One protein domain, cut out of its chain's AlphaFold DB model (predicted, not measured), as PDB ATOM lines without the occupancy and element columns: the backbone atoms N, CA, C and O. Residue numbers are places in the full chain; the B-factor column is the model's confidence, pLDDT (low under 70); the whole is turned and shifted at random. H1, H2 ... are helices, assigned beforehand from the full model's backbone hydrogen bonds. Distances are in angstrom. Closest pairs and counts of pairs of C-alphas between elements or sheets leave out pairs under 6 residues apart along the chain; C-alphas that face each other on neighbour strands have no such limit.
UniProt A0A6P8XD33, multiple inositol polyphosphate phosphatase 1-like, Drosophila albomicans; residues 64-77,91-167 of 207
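This is residues 64 to 77 and 91 to 167 of the 207 residues of the protein "multiple inositol polyphosphate phosphatase 1-like" of Drosophila albomicans (UniProt A0A6P8XD33). Look first at the long helix H2, with the shorter H3 packed side by side with it at a slant; the long loop of residues 121 to 141 swings out past one end of H2 and folds back to where H3 begins. H1 is a detached helix beyond the other end of H2, and its residues 72 to 77 stick out free. The printed part has 91 residues with three named helices, in the order H1, H2, H3, and no named strand; its class is all helix. It is loose, with a radius of gyration of the C-alphas of 17.6 A, and elongated, spanning 54 by 29 by 18 A.

Find C-alpha 98 at (-7.420, 57.223, -30.890); from there H2, residues 98 to 120, runs 32.5 A to C-alpha 120 at (-23.192, 31.362, -19.218). H3, residues 142 to 156, covers 21.2 A and ends at C-alpha 156 at (-28.025, 44.712, -15.268). Go back to residues 64 to 77 for H1, 19.9 A long.

H2 and H3 touch, and their closest C-alphas, those of Gln 111 and Gly 154, are 4.2 A apart. They run the same way at a steep tilt of 35.2 degrees, only just beyond shallow. H1 is apart from H2 and from H3. In H1, H2 and H3 every O i to N i+4 pair is within hydrogen-bond range.

The two C-alphas farthest apart are those of Glu 76 and Thr 132, at 55.9 A. Residues 78 to 90 are not printed, and C-alphas 77 and 91 are 15.1 A apart across this cut. The link from H2 to H3, 21 residues, is long. The mean pLDDT of the printed part is 77.2; look for values under 70 at 16 residues, among them 73 to 77, 91 to 93 and 159 to 162.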
ATOM      1  N   ASP A  64      -0.023  57.451 -37.799       76.88
ATOM      2  CA  ASP A  64      -0.910  57.989 -38.834       76.88
ATOM      3  C   ASP A  64      -0.528  57.478 -40.238       76.88
ATOM      4  O   ASP A  64      -1.407  57.187 -41.046       76.88
ATOM      5  N   GLU A  65       0.767  57.274 -40.511       76.06
ATOM      6  CA  GLU A  65       1.252  56.722 -41.787       76.06
ATOM      7  C   GLU A  65       0.824  55.261 -41.984       76.06
ATOM      8  O   GLU A  65       0.377  54.884 -43.069       76.06
ATOM      9  N   LEU A  66       0.926  54.442 -40.932       73.69
ATOM     10  CA  LEU A  66       0.494  53.045 -40.945       73.69
ATOM     11  C   LEU A  66      -1.019  52.929 -41.119       73.69
ATOM     12  O   LEU A  66      -1.473  52.103 -41.912       73.69
ATOM     13  N   ARG A  67      -1.796  53.783 -40.440       76.94
ATOM     14  CA  ARG A  67      -3.242  53.875 -40.670       76.94
ATOM     15  C   ARG A  67      -3.530  54.191 -42.131       76.94
ATOM     16  O   ARG A  67      -4.312  53.485 -42.755       76.94
ATOM     17  N   ASP A  68      -2.895  55.219 -42.689       76.44
ATOM     18  CA  ASP A  68      -3.149  55.637 -44.070       76.44
ATOM     19  C   ASP A  68      -2.774  54.553 -45.083       76.44
ATOM     20  O   ASP A  68      -3.489  54.354 -46.066       76.44
ATOM     21  N   LEU A  69      -1.683  53.821 -44.840       75.19
ATOM     22  CA  LEU A  69      -1.306  52.653 -45.637       75.19
ATOM     23  C   LEU A  69      -2.369  51.553 -45.571       75.19
ATOM     24  O   LEU A  69      -2.759  51.032 -46.615       75.19
ATOM     25  N   PHE A  70      -2.870  51.240 -44.376       69.19
ATOM     26  CA  PHE A  70      -3.917  50.237 -44.185       69.19
ATOM     27  C   PHE A  70      -5.240  50.656 -44.843       69.19
ATOM     28  O   PHE A  70      -5.859  49.858 -45.548       69.19
ATOM     29  N   THR A  71      -5.647  51.923 -44.708       70.88
ATOM     30  CA  THR A  71      -6.833  52.475 -45.381       70.88
ATOM     31  C   THR A  71      -6.707  52.377 -46.900       70.88
ATOM     32  O   THR A  71      -7.647  51.942 -47.567       70.88
ATOM     33  N   ARG A  72      -5.547  52.749 -47.464       72.12
ATOM     34  CA  ARG A  72      -5.295  52.637 -48.911       72.12
ATOM     35  C   ARG A  72      -5.370  51.189 -49.386       72.12
ATOM     36  O   ARG A  72      -6.094  50.913 -50.335       72.12
ATOM     37  N   TYR A  73      -4.684  50.280 -48.695       69.44
ATOM     38  CA  TYR A  73      -4.682  48.857 -49.029       69.44
ATOM     39  C   TYR A  73      -6.094  48.259 -49.020       69.44
ATOM     40  O   TYR A  73      -6.489  47.595 -49.977       69.44
ATOM     41  N   ASN A  74      -6.892  48.540 -47.984       65.19
ATOM     42  CA  ASN A  74      -8.266  48.040 -47.906       65.19
ATOM     43  C   ASN A  74      -9.165  48.617 -48.999       65.19
ATOM     44  O   ASN A  74     -10.002  47.896 -49.534       65.19
ATOM     45  N   ARG A  75      -8.978  49.887 -49.371       68.38
ATOM     46  CA  ARG A  75      -9.726  50.510 -50.468       68.38
ATOM     47  C   ARG A  75      -9.387  49.891 -51.826       68.38
ATOM     48  O   ARG A  75     -10.270  49.694 -52.653       68.38
ATOM     49  N   GLU A  76      -8.121  49.570 -52.064       68.25
ATOM     50  CA  GLU A  76      -7.694  48.880 -53.288       68.25
ATOM     51  C   GLU A  76      -8.202  47.428 -53.323       68.25
ATOM     52  O   GLU A  76      -8.678  46.954 -54.357       68.25
ATOM     53  N   MET A  77      -8.190  46.732 -52.183       61.84
ATOM     54  CA  MET A  77      -8.748  45.381 -52.057       61.84
ATOM     55  C   MET A  77     -10.274  45.350 -52.220       61.84
ATOM     56  O   MET A  77     -10.792  44.456 -52.895       61.84
ATOM     57  N   LEU A  91     -11.776  53.176 -39.675       61.56
ATOM     58  CA  LEU A  91     -10.472  53.866 -39.704       61.56
ATOM     59  C   LEU A  91     -10.567  55.388 -39.515       61.56
ATOM     60  O   LEU A  91      -9.722  56.148 -39.988       61.56
ATOM     61  N   ARG A  92     -11.585  55.859 -38.787       65.94
ATOM     62  CA  ARG A  92     -11.756  57.285 -38.425       65.94
ATOM     63  C   ARG A  92     -10.860  57.758 -37.270       65.94
ATOM     64  O   ARG A  92     -10.945  58.916 -36.844       65.94
ATOM     65  N   TRP A  93     -10.016  56.876 -36.746       68.06
ATOM     66  CA  TRP A  93      -9.076  57.193 -35.683       68.06
ATOM     67  C   TRP A  93      -7.755  57.756 -36.227       68.06
ATOM     68  O   TRP A  93      -7.326  57.499 -37.347       68.06
ATOM     69  N   ASN A  94      -7.107  58.591 -35.434       72.56
ATOM     70  CA  ASN A  94      -5.842  59.258 -35.688       72.56
ATOM     71  C   ASN A  94      -5.126  59.468 -34.354       72.56
ATOM     72  O   ASN A  94      -5.723  59.294 -33.288       72.56
ATOM     73  N   SER A  95      -3.857  59.856 -34.398       70.44
ATOM     74  CA  SER A  95      -3.075  60.124 -33.183       70.44
ATOM     75  C   SER A  95      -3.758  61.091 -32.192       70.44
ATOM     76  O   SER A  95      -3.544  60.984 -30.986       70.44
ATOM     77  N   GLY A  96      -4.622  61.992 -32.669       72.94
ATOM     78  CA  GLY A  96      -5.351  62.970 -31.860       72.94
ATOM     79  C   GLY A  96      -6.696  62.516 -31.274       72.94
ATOM     80  O   GLY A  96      -7.229  63.230 -30.427       72.94
ATOM     81  N   ASN A  97      -7.272  61.389 -31.707       73.06
ATOM     82  CA  ASN A  97      -8.576  60.901 -31.216       73.06
ATOM     83  C   ASN A  97      -8.629  59.385 -30.937       73.06
ATOM     84  O   ASN A  97      -9.689  58.865 -30.576       73.06
ATOM     85  N   ILE A  98      -7.516  58.670 -31.119       73.50
ATOM     86  CA  ILE A  98      -7.420  57.223 -30.890       73.50
ATOM     87  C   ILE A  98      -7.698  56.852 -29.429       73.50
ATOM     88  O   ILE A  98      -8.264  55.797 -29.171       73.50
ATOM     89  N   ASP A  99      -7.368  57.726 -28.476       71.06
ATOM     90  CA  ASP A  99      -7.669  57.527 -27.055       71.06
ATOM     91  C   ASP A  99      -9.180  57.413 -26.813       71.06
ATOM     92  O   ASP A  99      -9.640  56.497 -26.131       71.06
ATOM     93  N   LYS A 100      -9.963  58.294 -27.438       74.50
ATOM     94  CA  LYS A 100     -11.424  58.276 -27.368       74.50
ATOM     95  C   LYS A 100     -12.021  57.068 -28.088       74.50
ATOM     96  O   LYS A 100     -12.952  56.457 -27.568       74.50
ATOM     97  N   TYR A 101     -11.503  56.727 -29.268       73.94
ATOM     98  CA  TYR A 101     -11.950  55.542 -30.006       73.94
ATOM     99  C   TYR A 101     -11.703  54.262 -29.207       73.94
ATOM    100  O   TYR A 101     -12.624  53.472 -29.017       73.94
ATOM    101  N   ALA A 102     -10.498  54.108 -28.659       71.38
ATOM    102  CA  ALA A 102     -10.142  52.971 -27.825       71.38
ATOM    103  C   ALA A 102     -10.985  52.903 -26.548       71.38
ATOM    104  O   ALA A 102     -11.409  51.817 -26.160       71.38
ATOM    105  N   ALA A 103     -11.271  54.045 -25.914       74.88
ATOM    106  CA  ALA A 103     -12.152  54.097 -24.751       74.88
ATOM    107  C   ALA A 103     -13.576  53.619 -25.086       74.88
ATOM    108  O   ALA A 103     -14.127  52.805 -24.348       74.88
ATOM    109  N   ASN A 104     -14.147  54.071 -26.208       77.88
ATOM    110  CA  ASN A 104     -15.474  53.639 -26.657       77.88
ATOM    111  C   ASN A 104     -15.506  52.142 -26.985       77.88
ATOM    112  O   ASN A 104     -16.380  51.432 -26.499       77.88
ATOM    113  N   GLN A 105     -14.528  51.657 -27.750       77.81
ATOM    114  CA  GLN A 105     -14.424  50.239 -28.090       77.81
ATOM    115  C   GLN A 105     -14.313  49.381 -26.824       77.81
ATOM    116  O   GLN A 105     -15.064  48.429 -26.639       77.81
ATOM    117  N   THR A 106     -13.433  49.774 -25.901       78.81
ATOM    118  CA  THR A 106     -13.272  49.101 -24.606       78.81
ATOM    119  C   THR A 106     -14.584  49.081 -23.825       78.81
ATOM    120  O   THR A 106     -14.909  48.087 -23.175       78.81
ATOM    121  N   TYR A 107     -15.349  50.172 -23.859       83.50
ATOM    122  CA  TYR A 107     -16.646  50.256 -23.195       83.50
ATOM    123  C   TYR A 107     -17.631  49.215 -23.745       83.50
ATOM    124  O   TYR A 107     -18.222  48.449 -22.981       83.50
ATOM    125  N   GLU A 108     -17.765  49.137 -25.067       84.12
ATOM    126  CA  GLU A 108     -18.650  48.180 -25.742       84.12
ATOM    127  C   GLU A 108     -18.207  46.728 -25.523       84.12
ATOM    128  O   GLU A 108     -19.035  45.857 -25.243       84.12
ATOM    129  N   GLU A 109     -16.901  46.459 -25.566       83.94
ATOM    130  CA  GLU A 109     -16.332  45.142 -25.265       83.94
ATOM    131  C   GLU A 109     -16.675  44.692 -23.839       83.94
ATOM    132  O   GLU A 109     -17.113  43.559 -23.642       83.94
ATOM    133  N   ASN A 110     -16.556  45.583 -22.849       86.50
ATOM    134  CA  ASN A 110     -16.935  45.292 -21.463       86.50
ATOM    135  C   ASN A 110     -18.432  44.975 -21.325       86.50
ATOM    136  O   ASN A 110     -18.804  44.037 -20.613       86.50
ATOM    137  N   GLN A 111     -19.295  45.717 -22.023       87.62
ATOM    138  CA  GLN A 111     -20.733  45.437 -22.043       87.62
ATOM    139  C   GLN A 111     -21.045  44.090 -22.698       87.62
ATOM    140  O   GLN A 111     -21.872  43.326 -22.198       87.62
ATOM    141  N   ASN A 112     -20.391  43.779 -23.815       85.12
ATOM    142  CA  ASN A 112     -20.595  42.511 -24.504       85.12
ATOM    143  C   ASN A 112     -20.091  41.341 -23.661       85.12
ATOM    144  O   ASN A 112     -20.798  40.345 -23.535       85.12
ATOM    145  N   PHE A 113     -18.945  41.493 -22.997       85.94
ATOM    146  CA  PHE A 113     -18.415  40.493 -22.076       85.94
ATOM    147  C   PHE A 113     -19.383  40.212 -20.920       85.94
ATOM    148  O   PHE A 113     -19.659  39.053 -20.614       85.94
ATOM    149  N   ALA A 114     -19.989  41.249 -20.340       86.81
ATOM    150  CA  ALA A 114     -21.030  41.100 -19.326       86.81
ATOM    151  C   ALA A 114     -22.231  40.269 -19.815       86.81
ATOM    152  O   ALA A 114     -22.676  39.357 -19.112       86.81
ATOM    153  N   LYS A 115     -22.707  40.502 -21.044       86.81
ATOM    154  CA  LYS A 115     -23.788  39.694 -21.640       86.81
ATOM    155  C   LYS A 115     -23.403  38.217 -21.741       86.81
ATOM    156  O   LYS A 115     -24.237  37.349 -21.488       86.81
ATOM    157  N   LEU A 116     -22.136  37.903 -22.024       85.38
ATOM    158  CA  LEU A 116     -21.659  36.513 -22.026       85.38
ATOM    159  C   LEU A 116     -21.768  35.869 -20.650       85.38
ATOM    160  O   LEU A 116     -22.131  34.699 -20.554       85.38
ATOM    161  N   TYR A 117     -21.486  36.608 -19.578       85.12
ATOM    162  CA  TYR A 117     -21.673  36.080 -18.227       85.12
ATOM    163  C   TYR A 117     -23.139  35.814 -17.920       85.12
ATOM    164  O   TYR A 117     -23.442  34.768 -17.351       85.12
ATOM    165  N   GLN A 118     -24.048  36.699 -18.331       84.44
ATOM    166  CA  GLN A 118     -25.485  36.456 -18.170       84.44
ATOM    167  C   GLN A 118     -25.924  35.176 -18.893       84.44
ATOM    168  O   GLN A 118     -26.707  34.403 -18.347       84.44
ATOM    169  N   ILE A 119     -25.398  34.937 -20.099       85.44
ATOM    170  CA  ILE A 119     -25.703  33.742 -20.898       85.44
ATOM    171  C   ILE A 119     -25.132  32.476 -20.250       85.44
ATOM    172  O   ILE A 119     -25.817  31.458 -20.190       85.44
ATOM    173  N   ASN A 120     -23.892  32.532 -19.756       83.94
ATOM    174  CA  ASN A 120     -23.192  31.362 -19.218       83.94
ATOM    175  C   ASN A 120     -23.565  31.038 -17.762       83.94
ATOM    176  O   ASN A 120     -23.468  29.885 -17.344       83.94
ATOM    177  N   PHE A 121     -23.993  32.032 -16.980       85.25
ATOM    178  CA  PHE A 121     -24.316  31.876 -15.557       85.25
ATOM    179  C   PHE A 121     -25.659  32.525 -15.174       85.25
ATOM    180  O   PHE A 121     -25.722  33.279 -14.194       85.25
ATOM    181  N   PRO A 122     -26.763  32.230 -15.887       84.69
ATOM    182  CA  PRO A 122     -28.054  32.883 -15.663       84.69
ATOM    183  C   PRO A 122     -28.607  32.651 -14.249       84.69
ATOM    184  O   PRO A 122     -29.320  33.492 -13.707       84.69
ATOM    185  N   GLN A 123     -28.254  31.528 -13.617       83.56
ATOM    186  CA  GLN A 123     -28.646  31.194 -12.246       83.56
ATOM    187  C   GLN A 123     -27.912  32.015 -11.177       83.56
ATOM    188  O   GLN A 123     -28.411  32.138 -10.060       83.56
ATOM    189  N   LEU A 124     -26.731  32.553 -11.502       83.44
ATOM    190  CA  LEU A 124     -25.924  33.374 -10.595       83.44
ATOM    191  C   LEU A 124     -26.137  34.872 -10.805       83.44
ATOM    192  O   LEU A 124     -25.754  35.654  -9.937       83.44
ATOM    193  N   LEU A 125     -26.730  35.262 -11.936       80.62
ATOM    194  CA  LEU A 125     -26.883  36.651 -12.358       80.62
ATOM    195  C   LEU A 125     -28.361  37.031 -12.557       80.62
ATOM    196  O   LEU A 125     -28.785  37.293 -13.685       80.62
ATOM    197  N   PRO A 126     -29.198  37.064 -11.497       74.38
ATOM    198  CA  PRO A 126     -30.536  37.629 -11.605       74.38
ATOM    199  C   PRO A 126     -30.502  39.058 -12.161       74.38
ATOM    200  O   PRO A 126     -29.682  39.878 -11.752       74.38
ATOM    201  N   LYS A 127     -31.479  39.371 -13.024       69.88
ATOM    202  CA  LYS A 127     -31.622  40.666 -13.723       69.88
ATOM    203  C   LYS A 127     -31.611  41.899 -12.810       69.88
ATOM    204  O   LYS A 127     -31.353  43.005 -13.268       69.88
ATOM    205  N   ASN A 128     -31.938  41.737 -11.529       75.81
ATOM    206  CA  ASN A 128     -31.949  42.831 -10.566       75.81
ATOM    207  C   ASN A 128     -30.662  42.826  -9.738       75.81
ATOM    208  O   ASN A 128     -30.415  41.892  -8.974       75.81
ATOM    209  N   TYR A 129     -29.886  43.906  -9.847       74.00
ATOM    210  CA  TYR A 129     -28.713  44.138  -9.008       74.00
ATOM    211  C   TYR A 129     -29.074  44.159  -7.513       74.00
ATOM    212  O   TYR A 129     -30.058  44.775  -7.097       74.00
ATOM    213  N   ASN A 130     -28.232  43.517  -6.702       74.62
ATOM    214  CA  ASN A 130     -28.286  43.565  -5.246       74.62
ATOM    215  C   ASN A 130     -26.865  43.459  -4.659       74.62
ATOM    216  O   ASN A 130     -26.216  42.422  -4.783       74.62
ATOM    217  N   ASN A 131     -26.419  44.512  -3.967       71.62
ATOM    218  CA  ASN A 131     -25.113  44.619  -3.286       71.62
ATOM    219  C   ASN A 131     -24.829  43.447  -2.321       71.62
ATOM    220  O   ASN A 131     -23.688  43.050  -2.113       71.62
ATOM    221  N   THR A 132     -25.868  42.832  -1.757       74.69
ATOM    222  CA  THR A 132     -25.701  41.676  -0.863       74.69
ATOM    223  C   THR A 132     -25.093  40.471  -1.587       74.69
ATOM    224  O   THR A 132     -24.364  39.697  -0.974       74.69
ATOM    225  N   TYR A 133     -25.384  40.314  -2.883       76.62
ATOM    226  CA  TYR A 133     -24.982  39.151  -3.680       76.62
ATOM    227  C   TYR A 133     -23.819  39.438  -4.633       76.62
ATOM    228  O   TYR A 133     -23.097  38.509  -4.987       76.62
ATOM    229  N   TYR A 134     -23.608  40.701  -5.014       82.06
ATOM    230  CA  TYR A 134     -22.533  41.099  -5.921       82.06
ATOM    231  C   TYR A 134     -21.600  42.093  -5.263       82.06
ATOM    232  O   TYR A 134     -22.031  43.161  -4.825       82.06
ATOM    233  N   LYS A 135     -20.317  41.744  -5.255       84.38
ATOM    234  CA  LYS A 135     -19.245  42.612  -4.790       84.38
ATOM    235  C   LYS A 135     -18.414  43.036  -5.984       84.38
ATOM    236  O   LYS A 135     -17.960  42.193  -6.755       84.38
ATOM    237  N   PHE A 136     -18.259  44.343  -6.133       85.44
ATOM    238  CA  PHE A 136     -17.494  44.954  -7.203       85.44
ATOM    239  C   PHE A 136     -16.354  45.755  -6.601       85.44
ATOM    240  O   PHE A 136     -16.534  46.448  -5.601       85.44
ATOM    241  N   ALA A 137     -15.193  45.664  -7.230       83.00
ATOM    242  CA  ALA A 137     -14.030  46.434  -6.844       83.00
ATOM    243  C   ALA A 137     -13.191  46.743  -8.082       83.00
ATOM    244  O   ALA A 137     -13.185  45.985  -9.053       83.00
ATOM    245  N   HIS A 138     -12.494  47.867  -8.032       82.00
ATOM    246  CA  HIS A 138     -11.548  48.294  -9.049       82.00
ATOM    247  C   HIS A 138     -10.380  49.002  -8.363       82.00
ATOM    248  O   HIS A 138     -10.488  49.452  -7.223       82.00
ATOM    249  N   ILE A 139      -9.252  49.088  -9.056       76.62
ATOM    250  CA  ILE A 139      -8.134  49.938  -8.638       76.62
ATOM    251  C   ILE A 139      -8.488  51.408  -8.900       76.62
ATOM    252  O   ILE A 139      -9.341  51.703  -9.727       76.62
ATOM    253  N   ASN A 140      -7.874  52.357  -8.194       72.06
ATOM    254  CA  ASN A 140      -8.256  53.770  -8.301       72.06
ATOM    255  C   ASN A 140      -7.657  54.451  -9.552       72.06
ATOM    256  O   ASN A 140      -6.826  55.355  -9.452       72.06
ATOM    257  N   TYR A 141      -8.056  53.980 -10.736       74.00
ATOM    258  CA  TYR A 141      -7.772  54.610 -12.022       74.00
ATOM    259  C   TYR A 141      -9.059  54.823 -12.826       74.00
ATOM    260  O   TYR A 141      -9.919  53.943 -12.886       74.00
ATOM    261  N   GLU A 142      -9.138  55.953 -13.529       74.38
ATOM    262  CA  GLU A 142     -10.302  56.358 -14.334       74.38
ATOM    263  C   GLU A 142     -10.739  55.278 -15.341       74.38
ATOM    264  O   GLU A 142     -11.917  54.942 -15.433       74.38
ATOM    265  N   HIS A 143      -9.787  54.660 -16.048       73.56
ATOM    266  CA  HIS A 143     -10.083  53.614 -17.034       73.56
ATOM    267  C   HIS A 143     -10.652  52.337 -16.394       73.56
ATOM    268  O   HIS A 143     -11.515  51.690 -16.978       73.56
ATOM    269  N   THR A 144     -10.227  51.990 -15.176       78.56
ATOM    270  CA  THR A 144     -10.772  50.825 -14.459       78.56
ATOM    271  C   THR A 144     -12.163  51.082 -13.884       78.56
ATOM    272  O   THR A 144     -12.994  50.175 -13.890       78.56
ATOM    273  N   GLU A 145     -12.457  52.317 -13.466       82.31
ATOM    274  CA  GLU A 145     -13.811  52.723 -13.077       82.31
ATOM    275  C   GLU A 145     -14.755  52.693 -14.289       82.31
ATOM    276  O   GLU A 145     -15.861  52.155 -14.208       82.31
ATOM    277  N   ALA A 146     -14.304  53.207 -15.437       82.00
ATOM    278  CA  ALA A 146     -15.071  53.188 -16.679       82.00
ATOM    279  C   ALA A 146     -15.365  51.756 -17.160       82.00
ATOM    280  O   ALA A 146     -16.506  51.457 -17.513       82.00
ATOM    281  N   SER A 147     -14.376  50.853 -17.123       85.38
ATOM    282  CA  SER A 147     -14.591  49.437 -17.451       85.38
ATOM    283  C   SER A 147     -15.556  48.758 -16.484       85.38
ATOM    284  O   SER A 147     -16.448  48.038 -16.931       85.38
ATOM    285  N   LEU A 148     -15.437  49.022 -15.176       86.88
ATOM    286  CA  LEU A 148     -16.377  48.486 -14.194       86.88
ATOM    287  C   LEU A 148     -17.804  48.965 -14.483       86.88
ATOM    288  O   LEU A 148     -18.731  48.154 -14.515       86.88
ATOM    289  N   ARG A 149     -17.981  50.265 -14.739       86.88
ATOM    290  CA  ARG A 149     -19.275  50.838 -15.116       86.88
ATOM    291  C   ARG A 149     -19.840  50.135 -16.347       86.88
ATOM    292  O   ARG A 149     -20.936  49.589 -16.258       86.88
ATOM    293  N   ALA A 150     -19.077  50.067 -17.436       88.19
ATOM    294  CA  ALA A 150     -19.490  49.414 -18.675       88.19
ATOM    295  C   ALA A 150     -19.932  47.960 -18.450       88.19
ATOM    296  O   ALA A 150     -21.013  47.553 -18.874       88.19
ATOM    297  N   PHE A 151     -19.135  47.191 -17.709       88.12
ATOM    298  CA  PHE A 151     -19.442  45.802 -17.383       88.12
ATOM    299  C   PHE A 151     -20.746  45.681 -16.579       88.12
ATOM    300  O   PHE A 151     -21.611  44.862 -16.880       88.12
ATOM    301  N   THR A 152     -20.932  46.532 -15.571       87.06
ATOM    302  CA  THR A 152     -22.119  46.482 -14.701       87.06
ATOM    303  C   THR A 152     -23.390  46.934 -15.412       87.06
ATOM    304  O   THR A 152     -24.454  46.354 -15.187       87.06
ATOM    305  N   GLU A 153     -23.281  47.892 -16.333       88.12
ATOM    306  CA  GLU A 153     -24.379  48.273 -17.220       88.12
ATOM    307  C   GLU A 153     -24.774  47.117 -18.140       88.12
ATOM    308  O   GLU A 153     -25.963  46.828 -18.269       88.12
ATOM    309  N   GLY A 154     -23.793  46.409 -18.710       86.94
ATOM    310  CA  GLY A 154     -24.044  45.216 -19.517       86.94
ATOM    311  C   GLY A 154     -24.648  44.050 -18.721       86.94
ATOM    312  O   GLY A 154     -25.400  43.258 -19.280       86.94
ATOM    313  N   LEU A 155     -24.362  43.943 -17.417       86.00
ATOM    314  CA  LEU A 155     -24.904  42.886 -16.554       86.00
ATOM    315  C   LEU A 155     -26.339  43.132 -16.083       86.00
ATOM    316  O   LEU A 155     -27.041  42.169 -15.765       86.00
ATOM    317  N   PHE A 156     -26.766  44.386 -15.950       84.69
ATOM    318  CA  PHE A 156     -28.025  44.712 -15.268       84.69
ATOM    319  C   PHE A 156     -28.967  45.601 -16.083       84.69
ATOM    320  O   PHE A 156     -30.004  46.007 -15.552       84.69
ATOM    321  N   ASP A 157     -28.626  45.902 -17.341       77.44
ATOM    322  CA  ASP A 157     -29.412  46.727 -18.273       77.44
ATOM    323  C   ASP A 157     -29.826  48.092 -17.681       77.44
ATOM    324  O   ASP A 157     -30.864  48.666 -18.020       77.44
ATOM    325  N   LYS A 158     -29.037  48.614 -16.736       70.06
ATOM    326  CA  LYS A 158     -29.294  49.866 -16.013       70.06
ATOM    327  C   LYS A 158     -27.993  50.631 -15.843       70.06
ATOM    328  O   LYS A 158     -26.977  50.025 -15.528       70.06
ATOM    329  N   SER A 159     -28.068  51.961 -15.851       64.88
ATOM    330  CA  SER A 159     -26.991  52.876 -15.423       64.88
ATOM    331  C   SER A 159     -26.715  52.830 -13.909       64.88
ATOM    332  O   SER A 159     -26.309  53.819 -13.293       64.88
ATOM    333  N   THR A 160     -26.997  51.692 -13.265       63.59
ATOM    334  CA  THR A 160     -26.767  51.518 -11.835       63.59
ATOM    335  C   THR A 160     -25.282  51.291 -11.637       63.59
ATOM    336  O   THR A 160     -24.792  50.186 -11.839       63.59
ATOM    337  N   VAL A 161     -24.576  52.340 -11.229       65.88
ATOM    338  CA  VAL A 161     -23.210  52.207 -10.727       65.88
ATOM    339  C   VAL A 161     -23.299  51.388  -9.439       65.88
ATOM    340  O   VAL A 161     -23.950  51.842  -8.488       65.88
ATOM    341  N   PRO A 162     -22.749  50.163  -9.386       69.75
ATOM    342  CA  PRO A 162     -22.804  49.390  -8.162       69.75
ATOM    343  C   PRO A 162     -21.980  50.083  -7.081       69.75
ATOM    344  O   PRO A 162     -20.986  50.752  -7.355       69.75
ATOM    345  N   ALA A 163     -22.389  49.887  -5.830       74.38
ATOM    346  CA  ALA A 163     -21.540  50.225  -4.702       74.38
ATOM    347  C   ALA A 163     -20.239  49.425  -4.822       74.38
ATOM    348  O   ALA A 163     -20.273  48.192  -4.889       74.38
ATOM    349  N   THR A 164     -19.118  50.131  -4.882       75.31
ATOM    350  CA  THR A 164     -17.795  49.527  -4.892       75.31
ATOM    351  C   THR A 164     -17.350  49.280  -3.463       75.31
ATOM    352  O   THR A 164     -17.620  50.074  -2.558       75.31
ATOM    353  N   GLU A 165     -16.711  48.139  -3.237       73.50
ATOM    354  CA  GLU A 165     -16.021  47.902  -1.978       73.50
ATOM    355  C   GLU A 165     -14.650  48.562  -2.043       73.50
ATOM    356  O   GLU A 165     -13.907  48.379  -3.011       73.50
ATOM    357  N   ASP A 166     -14.328  49.327  -1.003       65.44
ATOM    358  CA  ASP A 166     -12.989  49.862  -0.827       65.44
ATOM    359  C   ASP A 166     -12.079  48.706  -0.417       65.44
ATOM    360  O   ASP A 166     -12.080  48.236   0.723       65.44
ATOM    361  N   MET A 167     -11.391  48.149  -1.405       64.19
ATOM    362  CA  MET A 167     -10.525  46.998  -1.217       64.19
ATOM    363  C   MET A 167      -9.093  47.476  -1.385       64.19
ATOM    364  O   MET A 167      -8.424  47.144  -2.358       64.19
TER     365      MET A 167